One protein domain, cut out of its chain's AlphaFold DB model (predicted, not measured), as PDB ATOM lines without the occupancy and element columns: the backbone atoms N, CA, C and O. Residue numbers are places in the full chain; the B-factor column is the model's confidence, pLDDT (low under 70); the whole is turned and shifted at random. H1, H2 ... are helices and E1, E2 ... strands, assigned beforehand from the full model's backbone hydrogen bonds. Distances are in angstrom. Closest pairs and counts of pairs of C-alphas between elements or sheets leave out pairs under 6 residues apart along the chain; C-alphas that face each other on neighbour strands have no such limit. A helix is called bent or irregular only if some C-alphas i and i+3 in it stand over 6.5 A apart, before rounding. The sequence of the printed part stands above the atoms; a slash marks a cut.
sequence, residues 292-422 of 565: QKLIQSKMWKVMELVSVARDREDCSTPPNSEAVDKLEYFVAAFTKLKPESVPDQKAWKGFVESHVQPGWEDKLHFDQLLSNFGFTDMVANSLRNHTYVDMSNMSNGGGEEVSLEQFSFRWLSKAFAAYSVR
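What this domain is: This is residues 292 to 422 of the 565 residues of the protein "Hypothetical protein" of Prymnesium polylepis (UniProt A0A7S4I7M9). A flattened body has the helical hairpin H2 and H3 along one side, while H7 crosses H2 on the other side, where H6, H5 and the unnamed stretch 354 to 369 also lie. The small two-stranded hairpin E1 and E2, with its loop, makes one end of the long axis, and H4 makes the other. The printed part has 131 residues with seven named helices and three named strands, in the order H1 H2 H3 H4 H5 H6 E1 E2 H7 E3. The sheet, order E1 - E2, is antiparallel, and the class is mostly helix. The whole is compact, with a radius of gyration of the C-alphas of 14.9 A and spans of 44 by 37 by 22 A.

Where its parts are: Strand E1 is residues 387 to 390, from C-alpha 387 at (125.434, 100.362, 98.737), and E2 is residues 400 to 403. H7, residues 404 to 416, is 17.4 A long and irregular, but only just: C-alphas 407 and 410 are 6.8 A apart. H6 is residues 377 to 384, 10.3 A long, and H5 is residues 370 to 373. H3, residues 320 to 336, is the longest helix, 24.5 A from C-alpha 320 at (134.418, 100.557, 116.046) to C-alpha 336. H2 is residues 300 to 310, 15.1 A long, H4 is residues 345 to 353, 12.1 A long, and H1 is residues 293 to 296. E3, residues 419 to 421, ends at C-alpha 421 at (157.722, 96.226, 92.446).

How they stand to each other: E1 and E2 form a hairpin, with N 388 and O 402 2.8 A apart and N 390 and O 400 2.9 A apart, both within hydrogen-bond range. The closest C-alphas of E1 and H7 are those of Tyr 388 and Leu 404, 6.2 A apart. H7 is the hub, touching three helices. It touches H2 at a steep tilt of 64 degrees, opposite ways, closest at the C-alphas of Val 302 and Ser 408, 4.9 A. With residues 404 to 409 alone it touches H6, about perpendicular at 71 degrees, only just, closest at the C-alphas of Arg 384 and Glu 405, 4.9 A. With residues 411 to 415 alone it touches H1, closest at the C-alphas of Ile 295 and Ala 415, 6.3 A. H2 and H3 are a helical hairpin at a shallow tilt of 20 degrees, closest at the C-alphas of Val 306 and Glu 328, 6.4 A. H3 touches H5, closest at the C-alphas of Ala 323 and Phe 373, 4.9 A. H5 and H6 only just touch, with 3 pairs of C-alphas within 8 A, and only at the corner. H4 touches no helix but is near H3. E3 pairs with no named strand. Every O i to N i+4 pair is within hydrogen-bond range in H4 and H6; the counts are 6 of 7 in H2, 12 of 13 in H3 and 6 of 9 in H7, and H1 and H5 are too short for such a pair.

The domain as a whole: The two C-alphas farthest apart are those of Lys 346 and Gly 397, 46.5 A. The printed part has no cut. The link from H4 to H5, 16 residues, is long. The mean pLDDT of the printed part is 87.4, and residues 393 to 399 are under 70.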
ATOM      1  N   GLN A 292     153.665 103.267  95.140       84.88
ATOM      2  CA  GLN A 292     152.769 103.498  94.011       84.88
ATOM      3  C   GLN A 292     151.905 104.757  94.195       84.88
ATOM      4  O   GLN A 292     150.847 104.737  94.829       84.88
ATOM      5  N   LYS A 293     152.301 105.848  93.526       84.75
ATOM      6  CA  LYS A 293     151.572 107.135  93.526       84.75
ATOM      7  C   LYS A 293     150.121 107.035  93.037       84.75
ATOM      8  O   LYS A 293     149.273 107.808  93.477       84.75
ATOM      9  N   LEU A 294     149.818 106.092  92.138       85.75
ATOM     10  CA  LEU A 294     148.449 105.858  91.661       85.75
ATOM     11  C   LEU A 294     147.522 105.392  92.790       85.75
ATOM     12  O   LEU A 294     146.356 105.765  92.816       85.75
ATOM     13  N   ILE A 295     148.027 104.580  93.720       88.19
ATOM     14  CA  ILE A 295     147.223 104.126  94.854       88.19
ATOM     15  C   ILE A 295     146.983 105.307  95.794       88.19
ATOM     16  O   ILE A 295     145.838 105.560  96.153       88.19
ATOM     17  N   GLN A 296     148.017 106.107  96.086       91.25
ATOM     18  CA  GLN A 296     147.868 107.331  96.886       91.25
ATOM     19  C   GLN A 296     146.814 108.286  96.304       91.25
ATOM     20  O   GLN A 296     145.965 108.784  97.038       91.25
ATOM     21  N   SER A 297     146.788 108.492  94.980       90.75
ATOM     22  CA  SER A 297     145.817 109.398  94.340       90.75
ATOM     23  C   SER A 297     144.365 108.910  94.389       90.75
ATOM     24  O   SER A 297     143.445 109.683  94.122       90.75
ATOM     25  N   LYS A 298     144.134 107.641  94.735       93.00
ATOM     26  CA  LYS A 298     142.803 107.028  94.836       93.00
ATOM     27  C   LYS A 298     142.330 106.852  96.278       93.00
ATOM     28  O   LYS A 298     141.217 106.378  96.487       93.00
ATOM     29  N   MET A 299     143.120 107.287  97.261       94.31
ATOM     30  CA  MET A 299     142.784 107.182  98.686       94.31
ATOM     31  C   MET A 299     141.544 107.966  99.108       94.31
ATOM     32  O   MET A 299     140.910 107.597 100.092       94.31
ATOM     33  N   TRP A 300     141.120 108.964  98.331       93.25
ATOM     34  CA  TRP A 300     139.832 109.624  98.544       93.25
ATOM     35  C   TRP A 300     138.656 108.629  98.534       93.25
ATOM     36  O   TRP A 300     137.733 108.782  99.319       93.25
ATOM     37  N   LYS A 301     138.728 107.537  97.753       92.88
ATOM     38  CA  LYS A 301     137.699 106.481  97.765       92.88
ATOM     39  C   LYS A 301     137.607 105.759  99.108       92.88
ATOM     40  O   LYS A 301     136.545 105.269  99.473       92.88
ATOM     41  N   VAL A 302     138.716 105.659  99.837       94.50
ATOM     42  CA  VAL A 302     138.737 105.088 101.191       94.50
ATOM     43  C   VAL A 302     138.256 106.124 102.211       94.50
ATOM     44  O   VAL A 302     137.601 105.753 103.177       94.50
ATOM     45  N   MET A 303     138.490 107.418 101.975       94.50
ATOM     46  CA  MET A 303     137.900 108.480 102.798       94.50
ATOM     47  C   MET A 303     136.366 108.511 102.712       94.50
ATOM     48  O   MET A 303     135.727 108.765 103.725       94.50
ATOM     49  N   GLU A 304     135.765 108.164 101.569       92.50
ATOM     50  CA  GLU A 304     134.301 107.993 101.479       92.50
ATOM     51  C   GLU A 304     133.794 106.875 102.404       92.50
ATOM     52  O   GLU A 304     132.790 107.039 103.092       92.50
ATOM     53  N   LEU A 305     134.532 105.760 102.506       93.56
ATOM     54  CA  LEU A 305     134.230 104.701 103.479       93.56
ATOM     55  C   LEU A 305     134.315 105.224 104.922       93.56
ATOM     56  O   LEU A 305     133.475 104.864 105.742       93.56
ATOM     57  N   VAL A 306     135.299 106.076 105.233       94.75
ATOM     58  CA  VAL A 306     135.408 106.722 106.554       94.75
ATOM     59  C   VAL A 306     134.202 107.625 106.820       94.75
ATOM     60  O   VAL A 306     133.637 107.549 107.908       94.75
ATOM     61  N   SER A 307     133.763 108.421 105.838       93.56
ATOM     62  CA  SER A 307     132.576 109.279 105.969       93.56
ATOM     63  C   SER A 307     131.318 108.454 106.239       93.56
ATOM     64  O   SER A 307     130.623 108.700 107.220       93.56
ATOM     65  N   VAL A 308     131.077 107.407 105.442       93.12
ATOM     66  CA  VAL A 308     129.937 106.502 105.649       93.12
ATOM     67  C   VAL A 308     129.995 105.844 107.026       93.12
ATOM     68  O   VAL A 308     128.968 105.703 107.682       93.12
ATOM     69  N   ALA A 309     131.179 105.437 107.490       93.19
ATOM     70  CA  ALA A 309     131.320 104.863 108.823       93.19
ATOM     71  C   ALA A 309     131.024 105.891 109.931       93.19
ATOM     72  O   ALA A 309     130.398 105.534 110.921       93.19
ATOM     73  N   ARG A 310     131.409 107.164 109.777       93.81
ATOM     74  CA  ARG A 310     131.105 108.227 110.756       93.81
ATOM     75  C   ARG A 310     129.613 108.520 110.880       93.81
ATOM     76  O   ARG A 310     129.157 108.807 111.982       93.81
ATOM     77  N   ASP A 311     128.872 108.409 109.783       92.25
ATOM     78  CA  ASP A 311     127.434 108.689 109.754       92.25
ATOM     79  C   ASP A 311     126.582 107.533 110.315       92.25
ATOM     80  O   ASP A 311     125.365 107.666 110.465       92.25
ATOM     81  N   ARG A 312     127.195 106.384 110.636       92.00
ATOM     82  CA  ARG A 312     126.493 105.199 111.142       92.00
ATOM     83  C   ARG A 312     126.564 105.068 112.666       92.00
ATOM     84  O   ARG A 312     127.630 105.113 113.282       92.00
ATOM     85  N   GLU A 313     125.417 104.774 113.276       89.44
ATOM     86  CA  GLU A 313     125.302 104.554 114.726       89.44
ATOM     87  C   GLU A 313     126.110 103.336 115.214       89.44
ATOM     88  O   GLU A 313     126.742 103.389 116.270       89.44
ATOM     89  N   ASP A 314     126.167 102.252 114.431       90.00
ATOM     90  CA  ASP A 314     126.903 101.022 114.781       90.00
ATOM     91  C   ASP A 314     128.437 101.193 114.794       90.00
ATOM     92  O   ASP A 314     129.164 100.388 115.388       90.00
ATOM     93  N   CYS A 315     128.927 102.280 114.199       91.44
ATOM     94  CA  CYS A 315     130.328 102.685 114.185       91.44
ATOM     95  C   CYS A 315     130.654 103.765 115.234       91.44
ATOM     96  O   CYS A 315     131.820 104.110 115.414       91.44
ATOM     97  N   SER A 316     129.651 104.287 115.946       89.81
ATOM     98  CA  SER A 316     129.803 105.427 116.865       89.81
ATOM     99  C   SER A 316     130.296 105.047 118.270       89.81
ATOM    100  O   SER A 316     130.595 105.927 119.072       89.81
ATOM    101  N   THR A 317     130.400 103.751 118.587       89.81
ATOM    102  CA  THR A 317     130.853 103.254 119.902       89.81
ATOM    103  C   THR A 317     132.134 102.413 119.799       89.81
ATOM    104  O   THR A 317     132.366 101.767 118.769       89.81
ATOM    105  N   PRO A 318     132.987 102.383 120.846       90.62
ATOM    106  CA  PRO A 318     134.152 101.501 120.881       90.62
ATOM    107  C   PRO A 318     133.737 100.019 120.819       90.62
ATOM    108  O   PRO A 318     132.751  99.640 121.453       90.62
ATOM    109  N   PRO A 319     134.474  99.158 120.092       91.69
ATOM    110  CA  PRO A 319     135.783  99.414 119.477       91.69
ATOM    111  C   PRO A 319     135.722 100.039 118.069       91.69
ATOM    112  O   PRO A 319     136.755 100.456 117.548       91.69
ATOM    113  N   ASN A 320     134.543 100.123 117.442       93.12
ATOM    114  CA  ASN A 320     134.418 100.557 116.046       93.12
ATOM    115  C   ASN A 320     134.743 102.048 115.865       93.12
ATOM    116  O   ASN A 320     135.378 102.395 114.875       93.12
ATOM    117  N   SER A 321     134.398 102.913 116.823       93.62
ATOM    118  CA  SER A 321     134.727 104.347 116.750       93.62
ATOM    119  C   SER A 321     136.240 104.593 116.711       93.62
ATOM    120  O   SER A 321     136.725 105.348 115.873       93.62
ATOM    121  N   GLU A 322     136.999 103.879 117.548       93.88
ATOM    122  CA  GLU A 322     138.468 103.922 117.544       93.88
ATOM    123  C   GLU A 322     139.052 103.321 116.257       93.88
ATOM    124  O   GLU A 322     140.099 103.757 115.773       93.88
ATOM    125  N   ALA A 323     138.393 102.307 115.689       94.44
ATOM    126  CA  ALA A 323     138.806 101.700 114.430       94.44
ATOM    127  C   ALA A 323     138.605 102.652 113.237       94.44
ATOM    128  O   ALA A 323     139.466 102.706 112.354       94.44
ATOM    129  N   VAL A 324     137.524 103.443 113.236       95.44
ATOM    130  CA  VAL A 324     137.303 104.528 112.267       95.44
ATOM    131  C   VAL A 324     138.403 105.585 112.389       95.44
ATOM    132  O   VAL A 324     138.999 105.937 111.371       95.44
ATOM    133  N   ASP A 325     138.744 106.020 113.609       94.38
ATOM    134  CA  ASP A 325     139.828 106.990 113.846       94.38
ATOM    135  C   ASP A 325     141.180 106.480 113.308       94.38
ATOM    136  O   ASP A 325     141.915 107.208 112.635       94.38
ATOM    137  N   LYS A 326     141.507 105.204 113.560       95.00
ATOM    138  CA  LYS A 326     142.744 104.575 113.063       95.00
ATOM    139  C   LYS A 326     142.774 104.478 111.541       95.00
ATOM    140  O   LYS A 326     143.820 104.739 110.942       95.00
ATOM    141  N   LEU A 327     141.654 104.111 110.916       95.62
ATOM    142  CA  LEU A 327     141.538 104.049 109.459       95.62
ATOM    143  C   LEU A 327     141.729 105.438 108.836       95.62
ATOM    144  O   LEU A 327     142.508 105.585 107.897       95.62
ATOM    145  N   GLU A 328     141.075 106.459 109.390       96.06
ATOM    146  CA  GLU A 328     141.204 107.847 108.945       96.06
ATOM    147  C   GLU A 328     142.654 108.341 109.048       96.06
ATOM    148  O   GLU A 328     143.217 108.865 108.079       96.06
ATOM    149  N   TYR A 329     143.299 108.101 110.193       95.62
ATOM    150  CA  TYR A 329     144.689 108.484 110.417       95.62
ATOM    151  C   TYR A 329     145.649 107.768 109.455       95.62
ATOM    152  O   TYR A 329     146.510 108.415 108.855       95.62
ATOM    153  N   PHE A 330     145.463 106.461 109.233       96.12
ATOM    154  CA  PHE A 330     146.241 105.697 108.254       96.12
ATOM    155  C   PHE A 330     146.122 106.283 106.847       96.12
ATOM    156  O   PHE A 330     147.138 106.514 106.194       96.12
ATOM    157  N   VAL A 331     144.902 106.565 106.381       95.69
ATOM    158  CA  VAL A 331     144.678 107.106 105.034       95.69
ATOM    159  C   VAL A 331     145.308 108.495 104.895       95.69
ATOM    160  O   VAL A 331     145.973 108.777 103.890       95.69
ATOM    161  N   ALA A 332     145.178 109.349 105.912       94.69
ATOM    162  CA  ALA A 332     145.791 110.674 105.931       94.69
ATOM    163  C   ALA A 332     147.329 110.610 105.917       94.69
ATOM    164  O   ALA A 332     147.973 111.364 105.176       94.69
ATOM    165  N   ALA A 333     147.922 109.703 106.700       94.94
ATOM    166  CA  ALA A 333     149.365 109.489 106.754       94.94
ATOM    167  C   ALA A 333     149.895 108.899 105.438       94.94
ATOM    168  O   ALA A 333     150.852 109.422 104.863       94.94
ATOM    169  N   PHE A 334     149.232 107.871 104.905       94.69
ATOM    170  CA  PHE A 334     149.614 107.194 103.666       94.69
ATOM    171  C   PHE A 334     149.534 108.121 102.445       94.69
ATOM    172  O   PHE A 334     150.423 108.105 101.593       94.69
ATOM    173  N   THR A 335     148.529 108.999 102.376       93.50
ATOM    174  CA  THR A 335     148.386 109.973 101.275       93.50
ATOM    175  C   THR A 335     149.533 110.992 101.243       93.50
ATOM    176  O   THR A 335     149.912 111.466 100.173       93.50
ATOM    177  N   LYS A 336     150.117 111.318 102.403       92.88
ATOM    178  CA  LYS A 336     151.246 112.259 102.539       92.88
ATOM    179  C   LYS A 336     152.613 111.567 102.550       92.88
ATOM    180  O   LYS A 336     153.636 112.254 102.580       92.88
ATOM    181  N   LEU A 337     152.635 110.234 102.549       93.44
ATOM    182  CA  LEU A 337     153.853 109.444 102.645       93.44
ATOM    183  C   LEU A 337     154.743 109.682 101.424       93.44
ATOM    184  O   LEU A 337     154.289 109.627 100.278       93.44
ATOM    185  N   LYS A 338     156.026 109.935 101.679       90.38
ATOM    186  CA  LYS A 338     157.020 110.136 100.629       90.38
ATOM    187  C   LYS A 338     157.866 108.874 100.436       90.38
ATOM    188  O   LYS A 338     158.124 108.184 101.423       90.38
ATOM    189  N   PRO A 339     158.340 108.578  99.211       86.25
ATOM    190  CA  PRO A 339     159.198 107.420  98.955       86.25
ATOM    191  C   PRO A 339     160.453 107.387  99.837       86.25
ATOM    192  O   PRO A 339     160.864 106.318 100.272       86.25
ATOM    193  N   GLU A 340     161.025 108.548 100.169       87.50
ATOM    194  CA  GLU A 340     162.233 108.645 100.996       87.50
ATOM    195  C   GLU A 340     161.987 108.231 102.456       87.50
ATOM    196  O   GLU A 340     162.925 107.883 103.169       87.50
ATOM    197  N   SER A 341     160.731 108.262 102.913       88.62
ATOM    198  CA  SER A 341     160.336 107.830 104.259       88.62
ATOM    199  C   SER A 341     160.204 106.310 104.380       88.62
ATOM    200  O   SER A 341     160.201 105.788 105.492       88.62
ATOM    201  N   VAL A 342     160.105 105.603 103.252       88.94
ATOM    202  CA  VAL A 342     160.021 104.138 103.173       88.94
ATOM    203  C   VAL A 342     161.060 103.616 102.171       88.94
ATOM    204  O   VAL A 342     160.707 103.120 101.102       88.94
ATOM    205  N   PRO A 343     162.365 103.758 102.485       84.50
ATOM    206  CA  PRO A 343     163.443 103.402 101.561       84.50
ATOM    207  C   PRO A 343     163.544 101.894 101.321       84.50
ATOM    208  O   PRO A 343     164.070 101.471 100.295       84.50
ATOM    209  N   ASP A 344     163.039 101.092 102.257       85.06
ATOM    210  CA  ASP A 344     163.047  99.642 102.189       85.06
ATOM    211  C   ASP A 344     161.744  99.046 102.742       85.06
ATOM    212  O   ASP A 344     160.870  99.716 103.306       85.06
ATOM    213  N   GLN A 345     161.622  97.732 102.587       83.44
ATOM    214  CA  GLN A 345     160.445  96.992 103.009       83.44
ATOM    215  C   GLN A 345     160.276  96.936 104.536       83.44
ATOM    216  O   GLN A 345     159.154  96.811 105.027       83.44
ATOM    217  N   LYS A 346     161.370  97.045 105.299       87.94
ATOM    218  CA  LYS A 346     161.327  97.080 106.765       87.94
ATOM    219  C   LYS A 346     160.715  98.398 107.243       87.94
ATOM    220  O   LYS A 346     159.878  98.382 108.142       87.94
ATOM    221  N   ALA A 347     161.075  99.512 106.614       90.56
ATOM    222  CA  ALA A 347     160.484 100.819 106.857       90.56
ATOM    223  C   ALA A 347     159.003 100.852 106.453       90.56
ATOM    224  O   ALA A 347     158.183 101.359 107.215       90.56
ATOM    225  N   TRP A 348     158.637 100.250 105.312       91.19
ATOM    226  CA  TRP A 348     157.229 100.094 104.928       91.19
ATOM    227  C   TRP A 348     156.432  99.301 105.969       91.19
ATOM    228  O   TRP A 348     155.379  99.754 106.418       91.19
ATOM    229  N   LYS A 349     156.954  98.150 106.407       89.88
ATOM    230  CA  LYS A 349     156.318  97.338 107.448       89.88
ATOM    231  C   LYS A 349     156.145  98.130 108.748       89.88
ATOM    232  O   LYS A 349     155.046  98.146 109.290       89.88
ATOM    233  N   GLY A 350     157.178  98.850 109.187       91.25
ATOM    234  CA  GLY A 350     157.105  99.711 110.371       91.25
ATOM    235  C   GLY A 350     156.076 100.840 110.240       91.25
ATOM    236  O   GLY A 350     155.367 101.139 111.198       91.25
ATOM    237  N   PHE A 351     155.936 101.434 109.049       93.56
ATOM    238  CA  PHE A 351     154.878 102.409 108.778       93.56
ATOM    239  C   PHE A 351     153.489 101.782 108.960       93.56
ATOM    240  O   PHE A 351     152.670 102.327 109.700       93.56
ATOM    241  N   VAL A 352     153.230 100.625 108.348       92.56
ATOM    242  CA  VAL A 352     151.927  99.953 108.447       92.56
ATOM    243  C   VAL A 352     151.633  99.532 109.893       92.56
ATOM    244  O   VAL A 352     150.588  99.890 110.429       92.56
ATOM    245  N   GLU A 353     152.579  98.876 110.570       92.75
ATOM    246  CA  GLU A 353     152.433  98.424 111.966       92.75
ATOM    247  C   GLU A 353     152.273  99.570 112.976       92.75
ATOM    248  O   GLU A 353     151.762  99.354 114.072       92.75
ATOM    249  N   SER A 354     152.646 100.806 112.625       92.50
ATOM    250  CA  SER A 354     152.342 101.972 113.470       92.50
ATOM    251  C   SER A 354     150.862 102.392 113.441       92.50
ATOM    252  O   SER A 354     150.440 103.181 114.285       92.50
ATOM    253  N   HIS A 355     150.066 101.851 112.510       90.62
ATOM    254  CA  HIS A 355     148.645 102.181 112.324       90.62
ATOM    255  C   HIS A 355     147.696 100.986 112.498       90.62
ATOM    256  O   HIS A 355     146.523 101.183 112.823       90.62
ATOM    257  N   VAL A 356     148.174  99.758 112.282       90.50
ATOM    258  CA  VAL A 356     147.370  98.528 112.369       90.50
ATOM    259  C   VAL A 356     148.007  97.483 113.276       90.50
ATOM    260  O   VAL A 356     149.183  97.566 113.620       90.50
ATOM    261  N   GLN A 357     147.227  96.471 113.659       83.88
ATOM    262  CA  GLN A 357     147.732  95.362 114.469       83.88
ATOM    263  C   GLN A 357     148.821  94.546 113.733       83.88
ATOM    264  O   GLN A 357     148.729  94.369 112.515       83.88
ATOM    265  N   PRO A 358     149.818  93.990 114.453       84.69
ATOM    266  CA  PRO A 358     150.776  93.044 113.880       84.69
ATOM    267  C   PRO A 358     150.083  91.816 113.270       84.69
ATOM    268  O   PRO A 358     149.056  91.358 113.780       84.69
ATOM    269  N   GLY A 359     150.657  91.257 112.202       83.44
ATOM    270  CA  GLY A 359     150.054  90.141 111.460       83.44
ATOM    271  C   GLY A 359     148.978  90.576 110.460       83.44
ATOM    272  O   GLY A 359     148.118  89.778 110.083       83.44
ATOM    273  N   TRP A 360     149.003  91.845 110.041       86.94
ATOM    274  CA  TRP A 360     148.124  92.382 109.001       86.94
ATOM    275  C   TRP A 360     148.369  91.726 107.635       86.94
ATOM    276  O   TRP A 360     147.467  91.697 106.798       86.94
ATOM    277  N   GLU A 361     149.565  91.166 107.418       85.00
ATOM    278  CA  GLU A 361     149.979  90.531 106.165       85.00
ATOM    279  C   GLU A 361     149.097  89.333 105.784       85.00
ATOM    280  O   GLU A 361     148.945  89.039 104.601       85.00
ATOM    281  N   ASP A 362     148.483  88.669 106.767       81.50
ATOM    282  CA  ASP A 362     147.576  87.535 106.545       81.50
ATOM    283  C   ASP A 362     146.096  87.957 106.458       81.50
ATOM    284  O   ASP A 362     145.229  87.135 106.165       81.50
ATOM    285  N   LYS A 363     145.795  89.241 106.691       82.69
ATOM    286  CA  LYS A 363     144.438  89.804 106.802       82.69
ATOM    287  C   LYS A 363     144.138  90.814 105.688       82.69
ATOM    288  O   LYS A 363     143.479  91.828 105.910       82.69
ATOM    289  N   LEU A 364     144.641  90.560 104.478       81.56
ATOM    290  CA  LEU A 364     144.461  91.444 103.314       81.56
ATOM    291  C   LEU A 364     143.182  91.166 102.507       81.56
ATOM    292  O   LEU A 364     142.803  91.979 101.655       81.56
ATOM    293  N   HIS A 365     142.512  90.037 102.771       82.44
ATOM    294  CA  HIS A 365     141.217  89.709 102.173       82.44
ATOM    295  C   HIS A 365     140.124  90.662 102.673       82.44
ATOM    296  O   HIS A 365     140.152  91.088 103.827       82.44
ATOM    297  N   PHE A 366     139.126  90.966 101.835       81.31
ATOM    298  CA  PHE A 366     138.084  91.950 102.165       81.31
ATOM    299  C   PHE A 366     137.296  91.616 103.439       81.31
ATOM    300  O   PHE A 366     136.891  92.538 104.140       81.31
ATOM    301  N   ASP A 367     137.153  90.330 103.777       81.75
ATOM    302  CA  ASP A 367     136.518  89.871 105.025       81.75
ATOM    303  C   ASP A 367     137.264  90.297 106.293       81.75
ATOM    304  O   ASP A 367     136.661  90.474 107.343       81.75
ATOM    305  N   GLN A 368     138.586  90.443 106.213       85.62
ATOM    306  CA  GLN A 368     139.447  90.655 107.378       85.62
ATOM    307  C   GLN A 368     140.139  92.018 107.357       85.62
ATOM    308  O   GLN A 368     140.716  92.430 108.361       85.62
ATOM    309  N   LEU A 369     140.048  92.753 106.249       87.44
ATOM    310  CA  LEU A 369     140.776  93.998 106.025       87.44
ATOM    311  C   LEU A 369     140.505  95.056 107.102       87.44
ATOM    312  O   LEU A 369     141.440  95.678 107.601       87.44
ATOM    313  N   LEU A 370     139.237  95.234 107.488       91.62
ATOM    314  CA  LEU A 370     138.853  96.181 108.538       91.62
ATOM    315  C   LEU A 370     139.196  95.681 109.948       91.62
ATOM    316  O   LEU A 370     139.463  96.492 110.835       91.62
ATOM    317  N   SER A 371     139.301  94.366 110.160       90.81
ATOM    318  CA  SER A 371     139.730  93.822 111.456       90.81
ATOM    319  C   SER A 371     141.145  94.287 111.841       90.81
ATOM    320  O   SER A 371     141.438  94.428 113.026       90.81
ATOM    321  N   ASN A 372     141.997  94.629 110.860       91.44
ATOM    322  CA  ASN A 372     143.334  95.196 111.098       91.44
ATOM    323  C   ASN A 372     143.304  96.521 111.877       91.44
ATOM    324  O   ASN A 372     144.246  96.822 112.612       91.44
ATOM    325  N   PHE A 373     142.220  97.289 111.737       93.62
ATOM    326  CA  PHE A 373     142.003  98.559 112.434       93.62
ATOM    327  C   PHE A 373     141.227  98.385 113.749       93.62
ATOM    328  O   PHE A 373     141.200  99.304 114.566       93.62
ATOM    329  N   GLY A 374     140.650  97.202 113.993       91.75
ATOM    330  CA  GLY A 374     139.885  96.876 115.201       91.75
ATOM    331  C   GLY A 374     138.363  96.868 115.033       91.75
ATOM    332  O   GLY A 374     137.657  96.812 116.038       91.75
ATOM    333  N   PHE A 375     137.843  96.912 113.801       93.06
ATOM    334  CA  PHE A 375     136.407  96.740 113.564       93.06
ATOM    335  C   PHE A 375     135.951  95.336 113.968       93.06
ATOM    336  O   PHE A 375     136.644  94.348 113.721       93.06
ATOM    337  N   THR A 376     134.751  95.247 114.538       93.44
ATOM    338  CA  THR A 376     134.078  93.959 114.761       93.44
ATOM    339  C   THR A 376     133.643  93.324 113.435       93.44
ATOM    340  O   THR A 376     133.243  94.038 112.513       93.44
ATOM    341  N   ASP A 377     133.645  91.989 113.347       90.19
ATOM    342  CA  ASP A 377     133.277  91.261 112.117       90.19
ATOM    343  C   ASP A 377     131.870  91.624 111.612       90.19
ATOM    344  O   ASP A 377     131.632  91.730 110.409       90.19
ATOM    345  N   MET A 378     130.929  91.863 112.532       90.31
ATOM    346  CA  MET A 378     129.555  92.244 112.198       90.31
ATOM    347  C   MET A 378     129.498  93.593 111.470       90.31
ATOM    348  O   MET A 378     128.881  93.696 110.407       90.31
ATOM    349  N   VAL A 379     130.173  94.613 112.007       91.44
ATOM    350  CA  VAL A 379     130.200  95.956 111.409       91.44
ATOM    351  C   VAL A 379     131.034  95.968 110.133       91.44
ATOM    352  O   VAL A 379     130.605  96.548 109.138       91.44
ATOM    353  N   ALA A 380     132.166  95.261 110.105       90.69
ATOM    354  CA  ALA A 380     132.992  95.132 108.908       90.69
ATOM    355  C   ALA A 380     132.209  94.533 107.725       90.69
ATOM    356  O   ALA A 380     132.230  95.092 106.626       90.69
ATOM    357  N   ASN A 381     131.450  93.455 107.959       89.69
ATOM    358  CA  ASN A 381     130.594  92.836 106.943       89.69
ATOM    359  C   ASN A 381     129.440  93.749 106.507       89.69
ATOM    360  O   ASN A 381     129.079  93.780 105.329       89.69
ATOM    361  N   SER A 382     128.868  94.514 107.438       91.06
ATOM    362  CA  SER A 382     127.800  95.463 107.121       91.06
ATOM    363  C   SER A 382     128.298  96.663 106.305       91.06
ATOM    364  O   SER A 382     127.616  97.107 105.383       91.06
ATOM    365  N   LEU A 383     129.497  97.177 106.597       91.56
ATOM    366  CA  LEU A 383     130.150  98.224 105.804       91.56
ATOM    367  C   LEU A 383     130.529  97.714 104.413       91.56
ATOM    368  O   LEU A 383     130.276  98.393 103.426       91.56
ATOM    369  N   ARG A 384     131.078  96.499 104.315       89.00
ATOM    370  CA  ARG A 384     131.461  95.870 103.041       89.00
ATOM    371  C   ARG A 384     130.294  95.811 102.045       89.00
ATOM    372  O   ARG A 384     130.470  96.131 100.868       89.00
ATOM    373  N   ASN A 385     129.110  95.440 102.531       88.25
ATOM    374  CA  ASN A 385     127.896  95.277 101.725       88.25
ATOM    375  C   ASN A 385     127.065  96.563 101.580       88.25
ATOM    376  O   ASN A 385     126.001  96.525 100.967       88.25
ATOM    377  N   HIS A 386     127.513  97.688 102.142       89.00
ATOM    378  CA  HIS A 386     126.792  98.950 102.035       89.00
ATOM    379  C   HIS A 386     126.791  99.448 100.584       89.00
ATOM    380  O   HIS A 386     127.847  99.526  99.946       89.00
ATOM    381  N   THR A 387     125.607  99.780 100.070       87.56
ATOM    382  CA  THR A 387     125.434 100.362  98.737       87.56
ATOM    383  C   THR A 387     125.832 101.830  98.760       87.56
ATOM    384  O   THR A 387     125.369 102.593  99.600       87.56
ATOM    385  N   TYR A 388     126.677 102.220  97.818       85.44
ATOM    386  CA  TYR A 388     127.174 103.573  97.636       85.44
ATOM    387  C   TYR A 388     126.911 104.027  96.200       85.44
ATOM    388  O   TYR A 388     127.025 103.240  95.259       85.44
ATOM    389  N   VAL A 389     126.569 105.301  96.024       83.62
ATOM    390  CA  VAL A 389     126.317 105.885  94.704       83.62
ATOM    391  C   VAL A 389     127.594 106.564  94.216       83.62
ATOM    392  O   VAL A 389     127.964 107.636  94.696       83.62
ATOM    393  N   ASP A 390     128.283 105.947  93.253       80.06
ATOM    394  CA  ASP A 390     129.488 106.518  92.652       80.06
ATOM    395  C   ASP A 390     129.123 107.654  91.686       80.06
ATOM    396  O   ASP A 390     128.673 107.440  90.558       80.06
ATOM    397  N   MET A 391     129.356 108.886  92.136       76.00
ATOM    398  CA  MET A 391     129.113 110.107  91.363       76.00
ATOM    399  C   MET A 391     130.266 110.468  90.405       76.00
ATOM    400  O   MET A 391     130.201 111.499  89.735       76.00
ATOM    401  N   SER A 392     131.337 109.663  90.327       71.19
ATOM    402  CA  SER A 392     132.543 109.995  89.548       71.19
ATOM    403  C   SER A 392     132.487 109.623  88.057       71.19
ATOM    404  O   SER A 392     133.241 110.199  87.272       71.19
ATOM    405  N   ASN A 393     131.574 108.741  87.633       58.94
ATOM    406  CA  ASN A 393     131.382 108.343  86.230       58.94
ATOM    407  C   ASN A 393     130.121 108.995  85.625       58.94
ATOM    408  O   ASN A 393     129.079 108.366  85.464       58.94
ATOM    409  N   MET A 394     130.207 110.277  85.262       56.19
ATOM    410  CA  MET A 394     129.095 111.019  84.646       56.19
ATOM    411  C   MET A 394     128.988 110.813  83.125       56.19
ATOM    412  O   MET A 394     129.133 111.763  82.360       56.19
ATOM    413  N   SER A 395     128.727 109.591  82.655       51.97
ATOM    414  CA  SER A 395     128.391 109.374  81.235       51.97
ATOM    415  C   SER A 395     126.882 109.357  80.953       51.97
ATOM    416  O   SER A 395     126.502 109.754  79.858       51.97
ATOM    417  N   ASN A 396     126.017 109.008  81.922       45.25
ATOM    418  CA  ASN A 396     124.567 108.829  81.686       45.25
ATOM    419  C   ASN A 396     123.614 109.512  82.701       45.25
ATOM    420  O   ASN A 396     122.437 109.174  82.755       45.25
ATOM    421  N   GLY A 397     124.068 110.497  83.486       50.69
ATOM    422  CA  GLY A 397     123.158 111.355  84.276       50.69
ATOM    423  C   GLY A 397     122.528 110.733  85.535       50.69
ATOM    424  O   GLY A 397     121.658 111.353  86.139       50.69
ATOM    425  N   GLY A 398     122.993 109.561  85.969       57.50
ATOM    426  CA  GLY A 398     122.733 108.987  87.291       57.50
ATOM    427  C   GLY A 398     123.998 108.291  87.788       57.50
ATOM    428  O   GLY A 398     124.695 107.676  86.982       57.50
ATOM    429  N   GLY A 399     124.343 108.451  89.069       64.69
ATOM    430  CA  GLY A 399     125.483 107.751  89.670       64.69
ATOM    431  C   GLY A 399     125.286 106.232  89.634       64.69
ATOM    432  O   GLY A 399     124.154 105.749  89.622       64.69
ATOM    433  N   GLU A 400     126.382 105.482  89.585       80.25
ATOM    434  CA  GLU A 400     126.338 104.016  89.547       80.25
ATOM    435  C   GLU A 400     126.225 103.466  90.976       80.25
ATOM    436  O   GLU A 400     127.050 103.794  91.832       80.25
ATOM    437  N   GLU A 401     125.211 102.642  91.252       82.88
ATOM    438  CA  GLU A 401     125.112 101.932  92.531       82.88
ATOM    439  C   GLU A 401     126.152 100.809  92.586       82.88
ATOM    440  O   GLU A 401     126.101  99.841  91.828       82.88
ATOM    441  N   VAL A 402     127.095 100.934  93.514       87.31
ATOM    442  CA  VAL A 402     128.189  99.984  93.729       87.31
ATOM    443  C   VAL A 402     128.314  99.673  95.215       87.31
ATOM    444  O   VAL A 402     127.994 100.500  96.065       87.31
ATOM    445  N   SER A 403     128.803  98.488  95.575       89.19
ATOM    446  CA  SER A 403     129.110  98.213  96.984       89.19
ATOM    447  C   SER A 403     130.396  98.922  97.420       89.19
ATOM    448  O   SER A 403     131.330  99.093  96.624       89.19
ATOM    449  N   LEU A 404     130.507  99.271  98.707       88.25
ATOM    450  CA  LEU A 404     131.763  99.783  99.273       88.25
ATOM    451  C   LEU A 404     132.921  98.788  99.132       88.25
ATOM    452  O   LEU A 404     134.079  99.200  99.049       88.25
ATOM    453  N   GLU A 405     132.642  97.486  99.032       86.38
ATOM    454  CA  GLU A 405     133.656  96.501  98.660       86.38
ATOM    455  C   GLU A 405     134.309  96.829  97.305       86.38
ATOM    456  O   GLU A 405     135.538  96.899  97.184       86.38
ATOM    457  N   GLN A 406     133.480  97.042  96.279       84.69
ATOM    458  CA  GLN A 406     133.931  97.326  94.919       84.69
ATOM    459  C   GLN A 406     134.543  98.725  94.803       84.69
ATOM    460  O   GLN A 406     135.522  98.903  94.070       84.69
ATOM    461  N   PHE A 407     133.994  99.696  95.537       88.06
ATOM    462  CA  PHE A 407     134.391 101.097  95.458       88.06
ATOM    463  C   PHE A 407     135.608 101.443  96.332       88.06
ATOM    464  O   PHE A 407     136.544 102.065  95.826       88.06
ATOM    465  N   SER A 408     135.645 101.005  97.598       90.69
ATOM    466  CA  SER A 408     136.628 101.437  98.610       90.69
ATOM    467  C   SER A 408     137.568 100.323  99.082       90.69
ATOM    468  O   SER A 408     138.786 100.521  99.074       90.69
ATOM    469  N   PHE A 409     137.059  99.143  99.462       88.88
ATOM    470  CA  PHE A 409     137.885  98.091 100.091       88.88
ATOM    471  C   PHE A 409     139.000  97.600  99.163       88.88
ATOM    472  O   PHE A 409     140.115  97.337  99.612       88.88
ATOM    473  N   ARG A 410     138.739  97.544  97.851       85.75
ATOM    474  CA  ARG A 410     139.763  97.243  96.837       85.75
ATOM    475  C   ARG A 410     140.958  98.193  96.899       85.75
ATOM    476  O   ARG A 410     142.092  97.748  96.745       85.75
ATOM    477  N   TRP A 411     140.723  99.486  97.112       90.25
ATOM    478  CA  TRP A 411     141.798 100.475  97.219       90.25
ATOM    479  C   TRP A 411     142.502 100.412  98.565       90.25
ATOM    480  O   TRP A 411     143.722 100.542  98.592       90.25
ATOM    481  N   LEU A 412     141.770 100.137  99.646       91.75
ATOM    482  CA  LEU A 412     142.370  99.913 100.957       91.75
ATOM    483  C   LEU A 412     143.289  98.680 100.946       91.75
ATOM    484  O   LEU A 412     144.433  98.780 101.367       91.75
ATOM    485  N   SER A 413     142.855  97.555 100.370       87.88
ATOM    486  CA  SER A 413     143.690  96.353 100.213       87.88
ATOM    487  C   SER A 413     144.945  96.647  99.377       87.88
ATOM    488  O   SER A 413     146.059  96.308  99.772       87.88
ATOM    489  N   LYS A 414     144.800  97.393  98.272       87.25
ATOM    490  CA  LYS A 414     145.940  97.872  97.474       87.25
ATOM    491  C   LYS A 414     146.873  98.805  98.252       87.25
ATOM    492  O   LYS A 414     148.069  98.766  97.996       87.25
ATOM    493  N   ALA A 415     146.373  99.614  99.188       90.19
ATOM    494  CA  ALA A 415     147.205 100.498 100.007       90.19
ATOM    495  C   ALA A 415     148.227  99.713 100.841       90.19
ATOM    496  O   ALA A 415     149.390 100.099 100.880       90.19
ATOM    497  N   PHE A 416     147.840  98.569 101.412       88.25
ATOM    498  CA  PHE A 416     148.758  97.674 102.133       88.25
ATOM    499  C   PHE A 416     149.850  97.066 101.236       88.25
ATOM    500  O   PHE A 416     150.965  96.817 101.695       88.25
ATOM    501  N   ALA A 417     149.554  96.881  99.948       83.75
ATOM    502  CA  ALA A 417     150.486  96.392  98.931       83.75
ATOM    503  C   ALA A 417     151.100  97.522  98.074       83.75
ATOM    504  O   ALA A 417     151.660  97.263  97.007       83.75
ATOM    505  N   ALA A 418     150.987  98.788  98.499       85.06
ATOM    506  CA  ALA A 418     151.375  99.929  97.671       85.06
ATOM    507  C   ALA A 418     152.888 100.129  97.556       85.06
ATOM    508  O   ALA A 418     153.339 100.784  96.616       85.06
ATOM    509  N   TYR A 419     153.662  99.587  98.497       86.38
ATOM    510  CA  TYR A 419     155.108  99.477  98.370       86.38
ATOM    511  C   TYR A 419     155.449  98.130  97.743       86.38
ATOM    512  O   TYR A 419     155.555  97.107  98.418       86.38
ATOM    513  N   SER A 420     155.567  98.132  96.421       81.94
ATOM    514  CA  SER A 420     155.792  96.923  95.640       81.94
ATOM    515  C   SER A 420     156.654  97.226  94.420       81.94
ATOM    516  O   SER A 420     157.002  98.374  94.126       81.94
ATOM    517  N   VAL A 421     157.023  96.166  93.721       82.50
ATOM    518  CA  VAL A 421     157.722  96.226  92.446       82.50
ATOM    519  C   VAL A 421     156.738  96.650  91.355       82.50
ATOM    520  O   VAL A 421     155.553  96.319  91.400       82.50
ATOM    521  N   ARG A 422     157.212  97.424  90.377       73.81
ATOM    522  CA  ARG A 422     156.411  97.761  89.194       73.81
ATOM    523  C   ARG A 422     156.347  96.544  88.264       73.81
ATOM    524  O   ARG A 422     157.391  96.026  87.894       73.81
TER     525      ARG A 422